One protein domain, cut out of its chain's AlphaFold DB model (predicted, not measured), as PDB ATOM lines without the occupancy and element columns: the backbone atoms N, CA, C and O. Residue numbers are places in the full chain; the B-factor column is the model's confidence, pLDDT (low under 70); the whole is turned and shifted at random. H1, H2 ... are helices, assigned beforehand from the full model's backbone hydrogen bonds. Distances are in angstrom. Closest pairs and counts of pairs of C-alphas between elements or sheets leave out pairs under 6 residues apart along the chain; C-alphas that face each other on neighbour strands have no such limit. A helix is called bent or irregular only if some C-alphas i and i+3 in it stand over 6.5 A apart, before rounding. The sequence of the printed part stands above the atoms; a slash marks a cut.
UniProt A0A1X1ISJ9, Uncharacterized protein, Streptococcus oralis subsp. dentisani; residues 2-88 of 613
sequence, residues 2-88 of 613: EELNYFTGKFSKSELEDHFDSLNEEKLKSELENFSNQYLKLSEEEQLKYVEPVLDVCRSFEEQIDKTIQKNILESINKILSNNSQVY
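This is residues 2 to 88 of the 613 residues of an uncharacterized protein of Streptococcus oralis subsp. dentisani (UniProt A0A1X1ISJ9). Four helices are packed into a compact body, the chain passing back and forth along its longest axis: the kinked H3 packs on the other three, with H1 and H4 on different sides of it. H1 and H2 form one helical hairpin, H2 and H3 another, and H4 crosses H3 slantwise. The printed part has 87 residues, 60 of them in four named helices, H1 to H4, with no named strand: all helix. The radius of gyration of the C-alphas is 12.5 A and the spans are 38 by 27 by 22 A.

Start at H1, residues 13 to 21; its Phe 20 and Leu 28 of H2, residues 25 to 41, have the closest C-alphas, 6.2 A apart. This hairpin runs opposite ways at 38 degrees, only just a steep tilt. H3, residues 44 to 60, touches H1 with residues 53 to 60 alone, closest at the C-alphas of Lys 13 and Pro 53, 5.6 A. The hairpin H2 and H3 only just touches, with 3 pairs of C-alphas within 8 A, the closest those of Tyr 39 and Gln 47, 6.5 A. H4, residues 67 to 83, touches H3, closest at the C-alphas of Leu 48 and Ile 80, 6.7 A, at a steep tilt of 45 degrees, opposite ways. H4 touches H2, closest at the C-alphas of Leu 40 and Ile 73, 6.8 A; H1 and H4 are apart. In H1 every O i to N i+4 pair is within hydrogen-bond range; in H2 12 of 13, H3 11 of 13 and H4 12 of 13 are.

Find C-alpha 13 at (76.501, 89.796, 92.310), where H1 begins its 12.9 A. H2 spans 24.6 A. H3 spans 23.6 A and is irregular, with a kink of 56 degrees near residue 51 and C-alphas 49 and 52 7.8 A apart. H4 spans 24.5 A and ends at C-alpha 83, (96.244, 103.690, 91.607).

The C-alphas of Asn 24 and Ser 85, the two farthest apart, are 38.5 A apart. The printed part has no cut and no long link. Confidence is under 70 at residues 2 to 3, 9 to 10, 13 to 14 and 85 to 87 of this model.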
ATOM      1  N   GLU A   2      66.753  97.060 110.631       49.53
ATOM      2  CA  GLU A   2      68.223  97.000 110.689       49.53
ATOM      3  C   GLU A   2      68.753  97.395 109.306       49.53
ATOM      4  O   GLU A   2      68.276  96.845 108.316       49.53
ATOM      5  N   GLU A   3      69.658  98.377 109.233       60.56
ATOM      6  CA  GLU A   3      70.325  98.733 107.975       60.56
ATOM      7  C   GLU A   3      71.044  97.481 107.456       60.56
ATOM      8  O   GLU A   3      71.947  96.947 108.110       60.56
ATOM      9  N   LEU A   4      70.596  96.967 106.309       72.19
ATOM     10  CA  LEU A   4      71.235  95.840 105.638       72.19
ATOM     11  C   LEU A   4      72.655  96.256 105.252       72.19
ATOM     12  O   LEU A   4      72.833  97.253 104.565       72.19
ATOM     13  N   ASN A   5      73.668  95.509 105.701       79.88
ATOM     14  CA  ASN A   5      75.048  95.735 105.273       79.88
ATOM     15  C   ASN A   5      75.363  94.880 104.038       79.88
ATOM     16  O   ASN A   5      75.539  93.655 104.140       79.88
ATOM     17  N   TYR A   6      75.450  95.547 102.889       83.25
ATOM     18  CA  TYR A   6      75.577  94.925 101.571       83.25
ATOM     19  C   TYR A   6      76.982  94.375 101.284       83.25
ATOM     20  O   TYR A   6      77.138  93.445 100.495       83.25
ATOM     21  N   PHE A   7      78.006  94.846 102.001       84.50
ATOM     22  CA  PHE A   7      79.414  94.503 101.751       84.50
ATOM     23  C   PHE A   7      79.966  93.437 102.713       84.50
ATOM     24  O   PHE A   7      81.170  93.302 102.906       84.50
ATOM     25  N   THR A   8      79.086  92.623 103.308       79.06
ATOM     26  CA  THR A   8      79.459  91.529 104.233       79.06
ATOM     27  C   THR A   8      79.822  90.211 103.537       79.06
ATOM     28  O   THR A   8      80.186  89.243 104.206       79.06
ATOM     29  N   GLY A   9      79.716  90.149 102.202       67.81
ATOM     30  CA  GLY A   9      79.928  88.926 101.413       67.81
ATOM     31  C   GLY A   9      78.779  87.914 101.493       67.81
ATOM     32  O   GLY A   9      78.958  86.764 101.104       67.81
ATOM     33  N   LYS A  10      77.619  88.325 102.024       66.38
ATOM     34  CA  LYS A  10      76.394  87.512 102.080       66.38
ATOM     35  C   LYS A  10      75.604  87.493 100.774       66.38
ATOM     36  O   LYS A  10      74.840  86.559 100.581       66.38
ATOM     37  N   PHE A  11      75.777  88.513  99.940       70.19
ATOM     38  CA  PHE A  11      75.173  88.594  98.620       70.19
ATOM     39  C   PHE A  11      76.243  88.322  97.562       70.19
ATOM     40  O   PHE A  11      77.341  88.885  97.617       70.19
ATOM     41  N   SER A  12      75.929  87.447  96.616       73.12
ATOM     42  CA  SER A  12      76.590  87.390  95.316       73.12
ATOM     43  C   SER A  12      76.131  88.555  94.428       73.12
ATOM     44  O   SER A  12      75.189  89.271  94.760       73.12
ATOM     45  N   LYS A  13      76.811  88.746  93.291       68.38
ATOM     46  CA  LYS A  13      76.501  89.796  92.310       68.38
ATOM     47  C   LYS A  13      75.033  89.764  91.862       68.38
ATOM     48  O   LYS A  13      74.340  90.758  92.019       68.38
ATOM     49  N   SER A  14      74.548  88.608  91.406       69.19
ATOM     50  CA  SER A  14      73.157  88.448  90.956       69.19
ATOM     51  C   SER A  14      72.145  88.612  92.091       69.19
ATOM     52  O   SER A  14      71.072  89.157  91.889       69.19
ATOM     53  N   GLU A  15      72.496  88.206  93.317       80.75
ATOM     54  CA  GLU A  15      71.605  88.359  94.474       80.75
ATOM     55  C   GLU A  15      71.448  89.821  94.928       80.75
ATOM     56  O   GLU A  15      70.470  90.129  95.607       80.75
ATOM     57  N   LEU A  16      72.392  90.715  94.593       80.56
ATOM     58  CA  LEU A  16      72.237  92.156  94.829       80.56
ATOM     59  C   LEU A  16      71.257  92.776  93.830       80.56
ATOM     60  O   LEU A  16      70.355  93.492  94.255       80.56
ATOM     61  N   GLU A  17      71.412  92.482  92.539       77.75
ATOM     62  CA  GLU A  17      70.509  92.966  91.483       77.75
ATOM     63  C   GLU A  17      69.071  92.490  91.735       77.75
ATOM     64  O   GLU A  17      68.181  93.320  91.921       77.75
ATOM     65  N   ASP A  18      68.876  91.178  91.926       81.44
ATOM     66  CA  ASP A  18      67.565  90.580  92.226       81.44
ATOM     67  C   ASP A  18      66.916  91.193  93.482       81.44
ATOM     68  O   ASP A  18      65.690  91.315  93.588       81.44
ATOM     69  N   HIS A  19      67.732  91.562  94.476       85.00
ATOM     70  CA  HIS A  19      67.236  92.203  95.687       85.00
ATOM     71  C   HIS A  19      66.667  93.589  95.392       85.00
ATOM     72  O   HIS A  19      65.545  93.866  95.820       85.00
ATOM     73  N   PHE A  20      67.410  94.437  94.678       85.88
ATOM     74  CA  PHE A  20      66.960  95.786  94.335       85.88
ATOM     75  C   PHE A  20      65.758  95.758  93.383       85.88
ATOM     76  O   PHE A  20      64.784  96.463  93.647       85.88
ATOM     77  N   ASP A  21      65.744  94.863  92.392       82.69
ATOM     78  CA  ASP A  21      64.614  94.686  91.466       82.69
ATOM     79  C   ASP A  21      63.310  94.294  92.177       82.69
ATOM     80  O   ASP A  21      62.206  94.615  91.733       82.69
ATOM     81  N   SER A  22      63.409  93.613  93.323       84.62
ATOM     82  CA  SER A  22      62.237  93.226  94.117       84.62
ATOM     83  C   SER A  22      61.609  94.377  94.921       84.62
ATOM     84  O   SER A  22      60.533  94.204  95.513       84.62
ATOM     85  N   LEU A  23      62.268  95.539  94.994       86.56
ATOM     86  CA  LEU A  23      61.815  96.692  95.771       86.56
ATOM     87  C   LEU A  23      60.839  97.562  94.971       86.56
ATOM     88  O   LEU A  23      60.901  97.673  93.755       86.56
ATOM     89  N   ASN A  24      59.924  98.232  95.677       86.50
ATOM     90  CA  ASN A  24      59.117  99.287  95.068       86.50
ATOM     91  C   ASN A  24      59.920 100.597  94.980       86.50
ATOM     92  O   ASN A  24      60.860 100.793  95.745       86.50
ATOM     93  N   GLU A  25      59.517 101.517  94.100       79.50
ATOM     94  CA  GLU A  25      60.303 102.716  93.759       79.50
ATOM     95  C   GLU A  25      60.729 103.560  94.980       79.50
ATOM     96  O   GLU A  25      61.889 103.955  95.089       79.50
ATOM     97  N   GLU A  26      59.820 103.789  95.938       78.56
ATOM     98  CA  GLU A  26      60.130 104.549  97.160       78.56
ATOM     99  C   GLU A  26      61.217 103.875  98.012       78.56
ATOM    100  O   GLU A  26      62.103 104.556  98.531       78.56
ATOM    101  N   LYS A  27      61.174 102.544  98.163       84.69
ATOM    102  CA  LYS A  27      62.195 101.813  98.929       84.69
ATOM    103  C   LYS A  27      63.488 101.668  98.143       84.69
ATOM    104  O   LYS A  27      64.551 101.792  98.743       84.69
ATOM    105  N   LEU A  28      63.394 101.443  96.834       86.38
ATOM    106  CA  LEU A  28      64.533 101.278  95.939       86.38
ATOM    107  C   LEU A  28      65.489 102.469  96.048       86.38
ATOM    108  O   LEU A  28      66.656 102.273  96.368       86.38
ATOM    109  N   LYS A  29      64.979 103.701  95.911       85.50
ATOM    110  CA  LYS A  29      65.801 104.920  96.030       85.50
ATOM    111  C   LYS A  29      66.514 105.004  97.383       85.50
ATOM    112  O   LYS A  29      67.715 105.251  97.430       85.50
ATOM    113  N   SER A  30      65.796 104.740  98.479       86.44
ATOM    114  CA  SER A  30      66.377 104.799  99.827       86.44
ATOM    115  C   SER A  30      67.432 103.718 100.093       86.44
ATOM    116  O   SER A  30      68.434 103.988 100.755       86.44
ATOM    117  N   GLU A  31      67.241 102.504  99.571       89.19
ATOM    118  CA  GLU A  31      68.197 101.408  99.761       89.19
ATOM    119  C   GLU A  31      69.410 101.539  98.835       89.19
ATOM    120  O   GLU A  31      70.520 101.223  99.254       89.19
ATOM    121  N   LEU A  32      69.243 102.073  97.619       88.94
ATOM    122  CA  LEU A  32      70.364 102.434  96.745       88.94
ATOM    123  C   LEU A  32      71.225 103.525  97.389       88.94
ATOM    124  O   LEU A  32      72.443 103.385  97.450       88.94
ATOM    125  N   GLU A  33      70.610 104.563  97.963       88.62
ATOM    126  CA  GLU A  33      71.337 105.584  98.724       88.62
ATOM    127  C   GLU A  33      72.117 104.968  99.899       88.62
ATOM    128  O   GLU A  33      73.289 105.292 100.118       88.62
ATOM    129  N   ASN A  34      71.499 104.051 100.648       89.19
ATOM    130  CA  ASN A  34      72.154 103.334 101.741       89.19
ATOM    131  C   ASN A  34      73.338 102.483 101.237       89.19
ATOM    132  O   ASN A  34      74.445 102.585 101.775       89.19
ATOM    133  N   PHE A  35      73.141 101.704 100.174       91.19
ATOM    134  CA  PHE A  35      74.170 100.896  99.515       91.19
ATOM    135  C   PHE A  35      75.370 101.738  99.078       91.19
ATOM    136  O   PHE A  35      76.512 101.448  99.447       91.19
ATOM    137  N   SER A  36      75.126 102.831  98.364       91.06
ATOM    138  CA  SER A  36      76.177 103.726  97.892       91.06
ATOM    139  C   SER A  36      76.929 104.393  99.042       91.06
ATOM    140  O   SER A  36      78.160 104.431  99.050       91.06
ATOM    141  N   ASN A  37      76.214 104.866 100.066       90.50
ATOM    142  CA  ASN A  37      76.832 105.469 101.245       90.50
ATOM    143  C   ASN A  37      77.664 104.466 102.051       90.50
ATOM    144  O   ASN A  37      78.673 104.849 102.650       90.50
ATOM    145  N   GLN A  38      77.261 103.196 102.095       92.31
ATOM    146  CA  GLN A  38      78.066 102.136 102.696       92.31
ATOM    147  C   GLN A  38      79.353 101.912 101.901       92.31
ATOM    148  O   GLN A  38      80.420 101.890 102.511       92.31
ATOM    149  N   TYR A  39      79.275 101.834 100.567       93.19
ATOM    150  CA  TYR A  39      80.450 101.676  99.704       93.19
ATOM    151  C   TYR A  39      81.467 102.805  99.894       93.19
ATOM    152  O   TYR A  39      82.661 102.563 100.064       93.19
ATOM    153  N   LEU A  40      80.995 104.053  99.931       92.12
ATOM    154  CA  LEU A  40      81.843 105.236 100.096       92.12
ATOM    155  C   LEU A  40      82.534 105.312 101.472       92.12
ATOM    156  O   LEU A  40      83.501 106.054 101.626       92.12
ATOM    157  N   LYS A  41      82.057 104.558 102.473       93.75
ATOM    158  CA  LYS A  41      82.648 104.482 103.823       93.75
ATOM    159  C   LYS A  41      83.644 103.331 104.000       93.75
ATOM    160  O   LYS A  41      84.295 103.272 105.045       93.75
ATOM    161  N   LEU A  42      83.734 102.411 103.039       92.25
ATOM    162  CA  LEU A  42      84.675 101.290 103.079       92.25
ATOM    163  C   LEU A  42      86.129 101.778 102.964       92.25
ATOM    164  O   LEU A  42      86.403 102.866 102.457       92.25
ATOM    165  N   SER A  43      87.081 100.960 103.422       91.44
ATOM    166  CA  SER A  43      88.507 101.211 103.167       91.44
ATOM    167  C   SER A  43      88.855 101.031 101.683       91.44
ATOM    168  O   SER A  43      88.171 100.295 100.984       91.44
ATOM    169  N   GLU A  44      89.941 101.641 101.187       89.06
ATOM    170  CA  GLU A  44      90.321 101.533  99.761       89.06
ATOM    171  C   GLU A  44      90.494 100.068  99.295       89.06
ATOM    172  O   GLU A  44      90.125  99.730  98.174       89.06
ATOM    173  N   GLU A  45      90.993  99.180 100.165       87.75
ATOM    174  CA  GLU A  45      91.136  97.741  99.884       87.75
ATOM    175  C   GLU A  45      89.773  97.040  99.750       87.75
ATOM    176  O   GLU A  45      89.559  96.229  98.847       87.75
ATOM    177  N   GLU A  46      88.823  97.377 100.622       88.94
ATOM    178  CA  GLU A  46      87.457  96.857 100.554       88.94
ATOM    179  C   GLU A  46      86.702  97.432  99.355       88.94
ATOM    180  O   GLU A  46      86.016  96.693  98.654       88.94
ATOM    181  N   GLN A  47      86.861  98.726  99.072       90.56
ATOM    182  CA  GLN A  47      86.253  99.348  97.905       90.56
ATOM    183  C   GLN A  47      86.747  98.688  96.618       90.56
ATOM    184  O   GLN A  47      85.915  98.363  95.776       90.56
ATOM    185  N   LEU A  48      88.056  98.418  96.501       88.88
ATOM    186  CA  LEU A  48      88.655  97.705  95.366       88.88
ATOM    187  C   LEU A  48      88.014  96.326  95.153       88.88
ATOM    188  O   LEU A  48      87.697  95.959  94.024       88.88
ATOM    189  N   LYS A  49      87.775  95.581  96.238       88.31
ATOM    190  CA  LYS A  49      87.141  94.253  96.201       88.31
ATOM    191  C   LYS A  49      85.704  94.288  95.664       88.31
ATOM    192  O   LYS A  49      85.264  93.309  95.065       88.31
ATOM    193  N   TYR A  50      84.975  95.379  95.896       89.00
ATOM    194  CA  TYR A  50      83.556  95.509  95.552       89.00
ATOM    195  C   TYR A  50      83.279  96.438  94.357       89.00
ATOM    196  O   TYR A  50      82.113  96.674  94.062       89.00
ATOM    197  N   VAL A  51      84.307  96.928  93.643       89.38
ATOM    198  CA  VAL A  51      84.142  97.817  92.471       89.38
ATOM    199  C   VAL A  51      83.183  97.229  91.439       89.38
ATOM    200  O   VAL A  51      82.245  97.907  91.039       89.38
ATOM    201  N   GLU A  52      83.412  95.987  91.004       87.44
ATOM    202  CA  GLU A  52      82.602  95.384  89.939       87.44
ATOM    203  C   GLU A  52      81.123  95.248  90.354       87.44
ATOM    204  O   GLU A  52      80.297  95.845  89.666       87.44
ATOM    205  N   PRO A  53      80.775  94.630  91.508       87.69
ATOM    206  CA  PRO A  53      79.394  94.611  92.005       87.69
ATOM    207  C   PRO A  53      78.743  95.990  92.148       87.69
ATOM    208  O   PRO A  53      77.536  96.125  91.987       87.69
ATOM    209  N   VAL A  54      79.517  97.023  92.489       90.19
ATOM    210  CA  VAL A  54      78.985  98.383  92.634       90.19
ATOM    211  C   VAL A  54      78.686  99.003  91.279       90.19
ATOM    212  O   VAL A  54      77.628  99.606  91.128       90.19
ATOM    213  N   LEU A  55      79.573  98.839  90.296       89.31
ATOM    214  CA  LEU A  55      79.324  99.293  88.927       89.31
ATOM    215  C   LEU A  55      78.134  98.557  88.294       89.31
ATOM    216  O   LEU A  55      77.379  99.171  87.550       89.31
ATOM    217  N   ASP A  56      77.931  97.280  88.627       85.19
ATOM    218  CA  ASP A  56      76.755  96.506  88.206       85.19
ATOM    219  C   ASP A  56      75.451  97.128  88.698       85.19
ATOM    220  O   ASP A  56      74.579  97.464  87.903       85.19
ATOM    221  N   VAL A  57      75.358  97.362  90.009       86.94
ATOM    222  CA  VAL A  57      74.187  98.006  90.614       86.94
ATOM    223  C   VAL A  57      74.005  99.421  90.058       86.94
ATOM    224  O   VAL A  57      72.880  99.827  89.786       86.94
ATOM    225  N   CYS A  58      75.094 100.168  89.845       85.81
ATOM    226  CA  CYS A  58      75.009 101.501  89.247       85.81
ATOM    227  C   CYS A  58      74.413 101.465  87.841       85.81
ATOM    228  O   CYS A  58      73.602 102.325  87.522       85.81
ATOM    229  N   ARG A  59      74.792 100.472  87.032       83.00
ATOM    230  CA  ARG A  59      74.275 100.278  85.677       83.00
ATOM    231  C   ARG A  59      72.801  99.882  85.671       83.00
ATOM    232  O   ARG A  59      72.037 100.439  84.898       83.00
ATOM    233  N   SER A  60      72.397  98.950  86.531       82.56
ATOM    234  CA  SER A  60      71.020  98.438  86.548       82.56
ATOM    235  C   SER A  60      70.000  99.441  87.103       82.56
ATOM    236  O   SER A  60      68.822  99.348  86.779       82.56
ATOM    237  N   PHE A  61      70.434 100.413  87.919       83.94
ATOM    238  CA  PHE A  61      69.544 101.362  88.612       83.94
ATOM    239  C   PHE A  61      69.943 102.833  88.440       83.94
ATOM    240  O   PHE A  61      69.719 103.680  89.309       83.94
ATOM    241  N   GLU A  62      70.580 103.158  87.324       78.50
ATOM    242  CA  GLU A  62      71.151 104.478  87.053       78.50
ATOM    243  C   GLU A  62      70.152 105.649  87.054       78.50
ATOM    244  O   GLU A  62      70.540 106.792  87.317       78.50
ATOM    245  N   GLU A  63      68.878 105.405  86.743       76.75
ATOM    246  CA  GLU A  63      67.829 106.431  86.764       76.75
ATOM    247  C   GLU A  63      67.337 106.720  88.184       76.75
ATOM    248  O   GLU A  63      66.867 107.817  88.489       76.75
ATOM    249  N   GLN A  64      67.442 105.725  89.065       83.25
ATOM    250  CA  GLN A  64      66.953 105.777  90.437       83.25
ATOM    251  C   GLN A  64      68.041 106.234  91.418       83.25
ATOM    252  O   GLN A  64      67.712 106.682  92.519       83.25
ATOM    253  N   ILE A  65      69.319 106.152  91.034       83.06
ATOM    254  CA  ILE A  65      70.447 106.646  91.829       83.06
ATOM    255  C   ILE A  65      70.542 108.176  91.735       83.06
ATOM    256  O   ILE A  65      70.576 108.762  90.653       83.06
ATOM    257  N   ASP A  66      70.649 108.835  92.893       86.56
ATOM    258  CA  ASP A  66      70.887 110.279  92.969       86.56
ATOM    259  C   ASP A  66      72.197 110.676  92.262       86.56
ATOM    260  O   ASP A  66      73.245 110.053  92.448       86.56
ATOM    261  N   LYS A  67      72.170 111.761  91.482       84.06
ATOM    262  CA  LYS A  67      73.322 112.193  90.671       84.06
ATOM    263  C   LYS A  67      74.538 112.594  91.505       84.06
ATOM    264  O   LYS A  67      75.670 112.390  91.066       84.06
ATOM    265  N   THR A  68      74.334 113.132  92.707       86.88
ATOM    266  CA  THR A  68      75.430 113.453  93.635       86.88
ATOM    267  C   THR A  68      76.076 112.173  94.148       86.88
ATOM    268  O   THR A  68      77.298 112.083  94.257       86.88
ATOM    269  N   ILE A  69      75.262 111.157  94.432       87.94
ATOM    270  CA  ILE A  69      75.739 109.836  94.838       87.94
ATOM    271  C   ILE A  69      76.504 109.164  93.691       87.94
ATOM    272  O   ILE A  69      77.627 108.708  93.910       87.94
ATOM    273  N   GLN A  70      75.952 109.167  92.473       88.31
ATOM    274  CA  GLN A  70      76.607 108.633  91.273       88.31
ATOM    275  C   GLN A  70      77.979 109.285  91.049       88.31
ATOM    276  O   GLN A  70      78.975 108.583  90.863       88.31
ATOM    277  N   LYS A  71      78.052 110.619  91.160       91.62
ATOM    278  CA  LYS A  71      79.307 111.378  91.113       91.62
ATOM    279  C   LYS A  71      80.314 110.869  92.142       91.62
ATOM    280  O   LYS A  71      81.437 110.531  91.783       91.62
ATOM    281  N   ASN A  72      79.917 110.793  93.411       92.88
ATOM    282  CA  ASN A  72      80.817 110.393  94.495       92.88
ATOM    283  C   ASN A  72      81.351 108.963  94.301       92.88
ATOM    284  O   ASN A  72      82.524 108.701  94.573       92.88
ATOM    285  N   ILE A  73      80.510 108.041  93.815       93.75
ATOM    286  CA  ILE A  73      80.929 106.676  93.470       93.75
ATOM    287  C   ILE A  73      81.965 106.710  92.347       93.75
ATOM    288  O   ILE A  73      83.033 106.121  92.504       93.75
ATOM    289  N   LEU A  74      81.688 107.420  91.248       94.38
ATOM    290  CA  LEU A  74      82.609 107.533  90.114       94.38
ATOM    291  C   LEU A  74      83.945 108.156  90.518       94.38
ATOM    292  O   LEU A  74      84.988 107.636  90.136       94.38
ATOM    293  N   GLU A  75      83.944 109.215  91.328       94.81
ATOM    294  CA  GLU A  75      85.170 109.836  91.843       94.81
ATOM    295  C   GLU A  75      85.974 108.868  92.721       94.81
ATOM    296  O   GLU A  75      87.197 108.758  92.573       94.81
ATOM    297  N   SER A  76      85.290 108.127  93.600       94.25
ATOM    298  CA  SER A  76      85.912 107.113  94.454       94.25
ATOM    299  C   SER A  76      86.534 105.994  93.616       94.25
ATOM    300  O   SER A  76      87.709 105.670  93.794       94.25
ATOM    301  N   ILE A  77      85.783 105.439  92.661       93.69
ATOM    302  CA  ILE A  77      86.246 104.376  91.761       93.69
ATOM    303  C   ILE A  77      87.404 104.872  90.890       93.69
ATOM    304  O   ILE A  77      88.435 104.202  90.816       93.69
ATOM    305  N   ASN A  78      87.286 106.068  90.304       94.19
ATOM    306  CA  ASN A  78      88.344 106.707  89.527       94.19
ATOM    307  C   ASN A  78      89.639 106.791  90.344       94.19
ATOM    308  O   ASN A  78      90.687 106.354  89.871       94.19
ATOM    309  N   LYS A  79      89.577 107.266  91.593       92.38
ATOM    310  CA  LYS A  79      90.746 107.349  92.482       92.38
ATOM    311  C   LYS A  79      91.364 105.974  92.762       92.38
ATOM    312  O   LYS A  79      92.586 105.825  92.691       92.38
ATOM    313  N   ILE A  80      90.544 104.983  93.101       91.06
ATOM    314  CA  ILE A  80      91.005 103.639  93.478       91.06
ATOM    315  C   ILE A  80      91.661 102.942  92.290       91.06
ATOM    316  O   ILE A  80      92.789 102.456  92.400       91.06
ATOM    317  N   LEU A  81      90.974 102.899  91.149       90.69
ATOM    318  CA  LEU A  81      91.429 102.145  89.987       90.69
ATOM    319  C   LEU A  81      92.597 102.834  89.271       90.69
ATOM    320  O   LEU A  81      93.499 102.162  88.772       90.69
ATOM    321  N   SER A  82      92.675 104.168  89.330       87.44
ATOM    322  CA  SER A  82      93.847 104.911  88.846       87.44
ATOM    323  C   SER A  82      95.146 104.503  89.548       87.44
ATOM    324  O   SER A  82      96.216 104.587  88.946       87.44
ATOM    325  N   ASN A  83      95.075 104.058  90.804       84.75
ATOM    326  CA  ASN A  83      96.244 103.690  91.607       84.75
ATOM    327  C   ASN A  83      96.538 102.179  91.620       84.75
ATOM    328  O   ASN A  83      97.595 101.776  92.106       84.75
ATOM    329  N   ASN A  84      95.643 101.338  91.088       79.50
ATOM    330  CA  ASN A  84      95.720  99.882  91.223       79.50
ATOM    331  C   ASN A  84      95.653  99.176  89.866       79.50
ATOM    332  O   ASN A  84      94.580  98.846  89.366       79.50
ATOM    333  N   SER A  85      96.815  98.850  89.293       65.12
ATOM    334  CA  SER A  85      96.894  98.240  87.960       65.12
ATOM    335  C   SER A  85      96.480  96.772  87.856       65.12
ATOM    336  O   SER A  85      96.600  96.179  86.790       65.12
ATOM    337  N   GLN A  86      96.023  96.168  88.949       63.97
ATOM    338  CA  GLN A  86      95.650  94.753  89.001       63.97
ATOM    339  C   GLN A  86      94.184  94.489  88.609       63.97
ATOM    340  O   GLN A  86      93.805  93.328  88.508       63.97
ATOM    341  N   VAL A  87      93.368  95.531  88.376       66.38
ATOM    342  CA  VAL A  87      91.901  95.416  88.173       66.38
ATOM    343  C   VAL A  87      91.443  95.882  86.775       66.38
ATOM    344  O   VAL A  87      90.260  96.073  86.524       66.38
ATOM    345  N   TYR A  88      92.367  96.002  85.817       75.81
ATOM    346  CA  TYR A  88      92.041  96.302  84.418       75.81
ATOM    347  C   TYR A  88      91.551  95.048  83.678       75.81
ATOM    348  O   TYR A  88      92.273  94.474  82.864       75.81
TER     349      TYR A  88